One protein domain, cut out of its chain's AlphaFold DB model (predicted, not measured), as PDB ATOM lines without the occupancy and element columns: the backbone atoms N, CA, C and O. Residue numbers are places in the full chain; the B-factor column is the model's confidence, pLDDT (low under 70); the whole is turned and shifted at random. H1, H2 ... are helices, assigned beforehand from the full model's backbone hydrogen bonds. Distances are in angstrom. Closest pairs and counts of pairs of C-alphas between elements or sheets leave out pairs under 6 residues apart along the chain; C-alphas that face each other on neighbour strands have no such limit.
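What this domain is: This is residues 52 to 102 of the 102 residues of an uncharacterized protein of Rhodotorula diobovata (UniProt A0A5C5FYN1). Three helices lie side by side in one flat layer, an up-and-down zigzag with the shorter H2 in the middle and the longer H1 and H3 along its two sides. H1 and H2 make one helical hairpin and H2 and H3 a second, with H2 shared between them, and H1 and H3 have no contact with each other. The printed part has 51 residues with three named helices, in the order H1, H2, H3 along the chain, and no named strand; its class is all helix. It is compact, with a radius of gyration of the C-alphas of 10.2 A, and flat in outline, its C-alphas spanning 33 by 23 by 11 A along the three main axes.

Where its parts are: Begin at Lys 52, the first printed residue, whose C-alpha stands at (-49.770, 20.858, -22.808). From there H1 takes residues 52 to 67, 22.2 A from first to last C-alpha, and z falls to -41.577 at C-alpha 67. Next find C-alpha 70 at (-37.596, 33.712, -35.083), where H2 begins; it takes residues 70 to 80 and measures 15.3 A, with z now rising to -23.018 at C-alpha 80. H3 takes residues 85 to 100 and measures 22.1 A, ending at C-alpha 100 at (-38.818, 44.574, -37.423).

How they stand to each other: Look first at H1 and H2, which touch with 32 pairs of C-alphas within 8 A. Their closest C-alphas are those of Ala 57 and Gly 76, 3.9 A apart. They run opposite ways at a shallow tilt of 21 degrees, with their centres 7.4 A apart. Then look at H2 and H3, which touch with 23 pairs of C-alphas within 8 A. Their closest C-alphas are those of His 71 and Ala 92, 4.5 A apart. They too run opposite ways at a shallow tilt, here of 17 degrees, with their centres 8.8 A apart. H1 and H3 are apart, no C-alpha of the one being within 8 A of the other. In the backbones of H1, H2 and H3, every O i to N i+4 pair is within hydrogen-bond range.

The domain as a whole: The two C-alphas farthest apart are those of Lys 52 and Ala 102, 33.7 A, the first and last printed residues; Ala 102 is also the chain's last residue. The printed part has no cut. Residues 68 to 69 make a tight link from H1 to H2, and residues 81 to 84 make a tight link from H2 to H3. In the B-factor column the mean pLDDT of the printed part is 88.4, and residues 101 to 102, after H3, are under 70.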
ATOM      1  N   LYS A  52     -49.139  19.884 -21.911       87.00
ATOM      2  CA  LYS A  52     -49.770  20.858 -22.808       87.00
ATOM      3  C   LYS A  52     -48.819  22.003 -23.169       87.00
ATOM      4  O   LYS A  52     -48.745  22.381 -24.334       87.00
ATOM      5  N   ASP A  53     -48.087  22.537 -22.197       84.06
ATOM      6  CA  ASP A  53     -47.111  23.602 -22.444       84.06
ATOM      7  C   ASP A  53     -45.924  23.097 -23.272       84.06
ATOM      8  O   ASP A  53     -45.465  23.811 -24.158       84.06
ATOM      9  N   GLN A  54     -45.493  21.847 -23.079       88.88
ATOM     10  CA  GLN A  54     -44.465  21.216 -23.911       88.88
ATOM     11  C   GLN A  54     -44.926  21.067 -25.366       88.88
ATOM     12  O   GLN A  54     -44.195  21.432 -26.283       88.88
ATOM     13  N   VAL A  55     -46.150  20.585 -25.604       92.25
ATOM     14  CA  VAL A  55     -46.709  20.482 -26.965       92.25
ATOM     15  C   VAL A  55     -46.804  21.860 -27.621       92.25
ATOM     16  O   VAL A  55     -46.430  22.018 -28.786       92.25
ATOM     17  N   ASN A  56     -47.250  22.870 -26.873       87.38
ATOM     18  CA  ASN A  56     -47.301  24.245 -27.362       87.38
ATOM     19  C   ASN A  56     -45.902  24.771 -27.704       87.38
ATOM     20  O   ASN A  56     -45.718  25.335 -28.780       87.38
ATOM     21  N   ALA A  57     -44.914  24.534 -26.839       89.94
ATOM     22  CA  ALA A  57     -43.522  24.910 -27.058       89.94
ATOM     23  C   ALA A  57     -42.955  24.295 -28.347       89.94
ATOM     24  O   ALA A  57     -42.428  25.012 -29.200       89.94
ATOM     25  N   TYR A  58     -43.142  22.986 -28.546       92.56
ATOM     26  CA  TYR A  58     -42.711  22.302 -29.766       92.56
ATOM     27  C   TYR A  58     -43.416  22.830 -31.013       92.56
ATOM     28  O   TYR A  58     -42.766  23.053 -32.033       92.56
ATOM     29  N   SER A  59     -44.727  23.067 -30.933       92.00
ATOM     30  CA  SER A  59     -45.516  23.578 -32.059       92.00
ATOM     31  C   SER A  59     -45.051  24.973 -32.476       92.00
ATOM     32  O   SER A  59     -44.853  25.231 -33.662       92.00
ATOM     33  N   LYS A  60     -44.813  25.852 -31.497       91.94
ATOM     34  CA  LYS A  60     -44.286  27.207 -31.696       91.94
ATOM     35  C   LYS A  60     -42.891  27.185 -32.314       91.94
ATOM     36  O   LYS A  60     -42.667  27.800 -33.355       91.94
ATOM     37  N   LYS A  61     -41.997  26.366 -31.759       92.19
ATOM     38  CA  LYS A  61     -40.643  26.170 -32.283       92.19
ATOM     39  C   LYS A  61     -40.641  25.647 -33.717       92.19
ATOM     40  O   LYS A  61     -39.874  26.124 -34.550       92.19
ATOM     41  N   PHE A  62     -41.495  24.672 -34.012       93.31
ATOM     42  CA  PHE A  62     -41.617  24.099 -35.345       93.31
ATOM     43  C   PHE A  62     -42.157  25.121 -36.350       93.31
ATOM     44  O   PHE A  62     -41.519  25.358 -37.372       93.31
ATOM     45  N   ALA A  63     -43.279  25.776 -36.040       90.56
ATOM     46  CA  ALA A  63     -43.860  26.801 -36.901       90.56
ATOM     47  C   ALA A  63     -42.870  27.949 -37.154       90.56
ATOM     48  O   ALA A  63     -42.701  28.371 -38.296       90.56
ATOM     49  N   GLY A  64     -42.161  28.402 -36.118       91.62
ATOM     50  CA  GLY A  64     -41.125  29.421 -36.248       91.62
ATOM     51  C   GLY A  64     -40.024  29.025 -37.230       91.62
ATOM     52  O   GLY A  64     -39.703  29.793 -38.133       91.62
ATOM     53  N   LYS A  65     -39.507  27.795 -37.126       92.00
ATOM     54  CA  LYS A  65     -38.476  27.278 -38.042       92.00
ATOM     55  C   LYS A  65     -38.974  27.118 -39.478       92.00
ATOM     56  O   LYS A  65     -38.223  27.393 -40.405       92.00
ATOM     57  N   VAL A  66     -40.218  26.676 -39.665       94.12
ATOM     58  CA  VAL A  66     -40.798  26.440 -40.998       94.12
ATOM     59  C   VAL A  66     -41.132  27.748 -41.713       94.12
ATOM     60  O   VAL A  66     -40.882  27.873 -42.906       94.12
ATOM     61  N   PHE A  67     -41.685  28.726 -40.996       90.88
ATOM     62  CA  PHE A  67     -42.138  29.992 -41.577       90.88
ATOM     63  C   PHE A  67     -41.119  31.134 -41.446       90.88
ATOM     64  O   PHE A  67     -41.457  32.273 -41.756       90.88
ATOM     65  N   GLY A  68     -39.905  30.859 -40.955       90.56
ATOM     66  CA  GLY A  68     -38.870  31.880 -40.752       90.56
ATOM     67  C   GLY A  68     -39.234  32.927 -39.691       90.56
ATOM     68  O   GLY A  68     -38.822  34.077 -39.785       90.56
ATOM     69  N   LYS A  69     -40.043  32.557 -38.692       92.62
ATOM     70  CA  LYS A  69     -40.471  33.449 -37.603       92.62
ATOM     71  C   LYS A  69     -39.642  33.186 -36.350       92.62
ATOM     72  O   LYS A  69     -40.012  32.365 -35.516       92.62
ATOM     73  N   GLU A  70     -38.541  33.910 -36.194       92.25
ATOM     74  CA  GLU A  70     -37.596  33.712 -35.083       92.25
ATOM     75  C   GLU A  70     -38.214  33.968 -33.702       92.25
ATOM     76  O   GLU A  70     -37.960  33.220 -32.763       92.25
ATOM     77  N   HIS A  71     -39.106  34.955 -33.583       91.62
ATOM     78  CA  HIS A  71     -39.833  35.228 -32.338       91.62
ATOM     79  C   HIS A  71     -40.700  34.040 -31.881       91.62
ATOM     80  O   HIS A  71     -40.838  33.798 -30.687       91.62
ATOM     81  N   GLU A  72     -41.245  33.250 -32.812       90.88
ATOM     82  CA  GLU A  72     -41.998  32.026 -32.495       90.88
ATOM     83  C   GLU A  72     -41.068  30.880 -32.061       90.88
ATOM     84  O   GLU A  72     -41.445  30.063 -31.218       90.88
ATOM     85  N   VAL A  73     -39.839  30.840 -32.594       92.56
ATOM     86  CA  VAL A  73     -38.798  29.898 -32.152       92.56
ATOM     87  C   VAL A  73     -38.413  30.182 -30.706       92.56
ATOM     88  O   VAL A  73     -38.450  29.270 -29.883       92.56
ATOM     89  N   VAL A  74     -38.125  31.445 -30.394       92.62
ATOM     90  CA  VAL A  74     -37.726  31.886 -29.052       92.62
ATOM     91  C   VAL A  74     -38.859  31.699 -28.048       92.62
ATOM     92  O   VAL A  74     -38.631  31.153 -26.972       92.62
ATOM     93  N   LEU A  75     -40.102  32.015 -28.427       91.75
ATOM     94  CA  LEU A  75     -41.273  31.728 -27.597       91.75
ATOM     95  C   LEU A  75     -41.366  30.235 -27.241       91.75
ATOM     96  O   LEU A  75     -41.616  29.875 -26.092       91.75
ATOM     97  N   GLY A  76     -41.166  29.357 -28.229       88.31
ATOM     98  CA  GLY A  76     -41.171  27.913 -28.018       88.31
ATOM     99  C   GLY A  76     -40.048  27.447 -27.089       88.31
ATOM    100  O   GLY A  76     -40.291  26.638 -26.196       88.31
ATOM    101  N   GLU A  77     -38.836  27.971 -27.255       90.06
ATOM    102  CA  GLU A  77     -37.684  27.617 -26.418       90.06
ATOM    103  C   GLU A  77     -37.850  28.087 -24.968       90.06
ATOM    104  O   GLU A  77     -37.711  27.273 -24.054       90.06
ATOM    105  N   SER A  78     -38.280  29.330 -24.740       87.44
ATOM    106  CA  SER A  78     -38.516  29.852 -23.387       87.44
ATOM    107  C   SER A  78     -39.650  29.114 -22.658       87.44
ATOM    108  O   SER A  78     -39.563  28.877 -21.448       87.44
ATOM    109  N   LEU A  79     -40.698  28.685 -23.377       85.88
ATOM    110  CA  LEU A  79     -41.748  27.825 -22.812       85.88
ATOM    111  C   LEU A  79     -41.217  26.430 -22.446       85.88
ATOM    112  O   LEU A  79     -41.607  25.878 -21.416       85.88
ATOM    113  N   GLN A  80     -40.323  25.869 -23.262       86.69
ATOM    114  CA  GLN A  80     -39.714  24.561 -23.018       86.69
ATOM    115  C   GLN A  80     -38.745  24.580 -21.827       86.69
ATOM    116  O   GLN A  80     -38.688  23.612 -21.069       86.69
ATOM    117  N   GLU A  81     -38.026  25.686 -21.634       85.69
ATOM    118  CA  GLU A  81     -37.133  25.916 -20.491       85.69
ATOM    119  C   GLU A  81     -37.881  26.155 -19.170       85.69
ATOM    120  O   GLU A  81     -37.261  26.220 -18.110       85.69
ATOM    121  N   GLY A  82     -39.211  26.287 -19.203       80.69
ATOM    122  CA  GLY A  82     -40.004  26.529 -18.002       80.69
ATOM    123  C   GLY A  82     -39.836  27.942 -17.435       80.69
ATOM    124  O   GLY A  82     -40.102  28.151 -16.253       80.69
ATOM    125  N   ARG A  83     -39.444  28.928 -18.260       79.94
ATOM    126  CA  ARG A  83     -39.316  30.340 -17.840       79.94
ATOM    127  C   ARG A  83     -40.652  31.025 -17.532       79.94
ATOM    128  O   ARG A  83     -40.669  32.143 -17.033       79.94
ATOM    129  N   GLY A  84     -41.770  30.346 -17.790       81.69
ATOM    130  CA  GLY A  84     -43.113  30.893 -17.629       81.69
ATOM    131  C   GLY A  84     -43.575  31.673 -18.862       81.69
ATOM    132  O   GLY A  84     -42.778  32.072 -19.711       81.69
ATOM    133  N   LYS A  85     -44.894  31.851 -18.984       85.19
ATOM    134  CA  LYS A  85     -45.519  32.445 -20.177       85.19
ATOM    135  C   LYS A  85     -45.148  33.913 -20.357       85.19
ATOM    136  O   LYS A  85     -44.815  34.302 -21.468       85.19
ATOM    137  N   ASP A  86     -45.150  34.686 -19.279       88.12
ATOM    138  CA  ASP A  86     -44.894  36.130 -19.336       88.12
ATOM    139  C   ASP A  86     -43.454  36.421 -19.779       88.12
ATOM    140  O   ASP A  86     -43.217  37.261 -20.649       88.12
ATOM    141  N   GLN A  87     -42.497  35.642 -19.265       86.12
ATOM    142  CA  GLN A  87     -41.099  35.749 -19.672       86.12
ATOM    143  C   GLN A  87     -40.914  35.322 -21.129       86.12
ATOM    144  O   GLN A  87     -40.277  36.030 -21.898       86.12
ATOM    145  N   ALA A  88     -41.525  34.207 -21.538       88.56
ATOM    146  CA  ALA A  88     -41.430  33.726 -22.912       88.56
ATOM    147  C   ALA A  88     -42.034  34.712 -23.931       88.56
ATOM    148  O   ALA A  88     -41.514  34.845 -25.037       88.56
ATOM    149  N   LEU A  89     -43.109  35.418 -23.562       90.12
ATOM    150  CA  LEU A  89     -43.693  36.484 -24.380       90.12
ATOM    151  C   LEU A  89     -42.763  37.692 -24.480       90.12
ATOM    152  O   LEU A  89     -42.540  38.181 -25.583       90.12
ATOM    153  N   THR A  90     -42.177  38.112 -23.358       93.62
ATOM    154  CA  THR A  90     -41.201  39.211 -23.324       93.62
ATOM    155  C   THR A  90     -39.993  38.901 -24.211       93.62
ATOM    156  O   THR A  90     -39.609  39.709 -25.054       93.62
ATOM    157  N   ASP A  91     -39.426  37.697 -24.079       90.25
ATOM    158  CA  ASP A  91     -38.279  37.249 -24.872       90.25
ATOM    159  C   ASP A  91     -38.611  37.243 -26.379       90.25
ATOM    160  O   ASP A  91     -37.812  37.678 -27.212       90.25
ATOM    161  N   ALA A  92     -39.813  36.782 -26.742       90.44
ATOM    162  CA  ALA A  92     -40.280  36.762 -28.125       90.44
ATOM    163  C   ALA A  92     -40.522  38.171 -28.690       90.44
ATOM    164  O   ALA A  92     -40.245  38.415 -29.866       90.44
ATOM    165  N   GLU A  93     -41.027  39.098 -27.875       92.44
ATOM    166  CA  GLU A  93     -41.294  40.482 -28.270       92.44
ATOM    167  C   GLU A  93     -40.001  41.241 -28.578       92.44
ATOM    168  O   GLU A  93     -39.895  41.832 -29.650       92.44
ATOM    169  N   ILE A  94     -38.967  41.087 -27.746       92.38
ATOM    170  CA  ILE A  94     -37.627  41.648 -27.999       92.38
ATOM    171  C   ILE A  94     -37.088  41.194 -29.365       92.38
ATOM    172  O   ILE A  94     -36.550  41.983 -30.145       92.38
ATOM    173  N   VAL A  95     -37.239  39.907 -29.686       91.06
ATOM    174  CA  VAL A  95     -36.767  39.332 -30.956       91.06
ATOM    175  C   VAL A  95     -37.608  39.809 -32.135       91.06
ATOM    176  O   VAL A  95     -37.089  40.014 -33.235       91.06
ATOM    177  N   LYS A  96     -38.910  40.001 -31.922       92.00
ATOM    178  CA  LYS A  96     -39.819  40.538 -32.931       92.00
ATOM    179  C   LYS A  96     -39.482  41.994 -33.259       92.00
ATOM    180  O   LYS A  96     -39.399  42.324 -34.436       92.00
ATOM    181  N   GLU A  97     -39.246  42.832 -32.253       91.12
ATOM    182  CA  GLU A  97     -38.846  44.235 -32.431       91.12
ATOM    183  C   GLU A  97     -37.485  44.359 -33.118       91.12
ATOM    184  O   GLU A  97     -37.328  45.152 -34.049       91.12
ATOM    185  N   ARG A  98     -36.517  43.522 -32.724       90.12
ATOM    186  CA  ARG A  98     -35.196  43.472 -33.359       90.12
ATOM    187  C   ARG A  98     -35.285  43.133 -34.845       90.12
ATOM    188  O   ARG A  98     -34.607  43.768 -35.642       90.12
ATOM    189  N   ASN A  99     -36.118  42.158 -35.210       85.00
ATOM    190  CA  ASN A  99     -36.322  41.767 -36.607       85.00
ATOM    191  C   ASN A  99     -37.160  42.770 -37.405       85.00
ATOM    192  O   ASN A  99     -36.998  42.859 -38.612       85.00
ATOM    193  N   ALA A 100     -38.060  43.514 -36.760       79.81
ATOM    194  CA  ALA A 100     -38.818  44.574 -37.423       79.81
ATOM    195  C   ALA A 100     -37.980  45.839 -37.682       79.81
ATOM    196  O   ALA A 100     -38.353  46.658 -38.516       79.81
ATOM    197  N   SER A 101     -36.875  46.004 -36.949       69.56
ATOM    198  CA  SER A 101     -35.966  47.152 -37.053       69.56
ATOM    199  C   SER A 101     -34.753  46.899 -37.963       69.56
ATOM    200  O   SER A 101     -33.903  47.782 -38.080       69.56
ATOM    201  N   ALA A 102     -34.649  45.704 -38.552       58.00
ATOM    202  CA  ALA A 102     -33.585  45.281 -39.465       58.00
ATOM    203  C   ALA A 102     -34.073  45.311 -40.920       58.00
ATOM    204  O   ALA A 102     -33.251  45.669 -41.792       58.00
TER     205      ALA A 102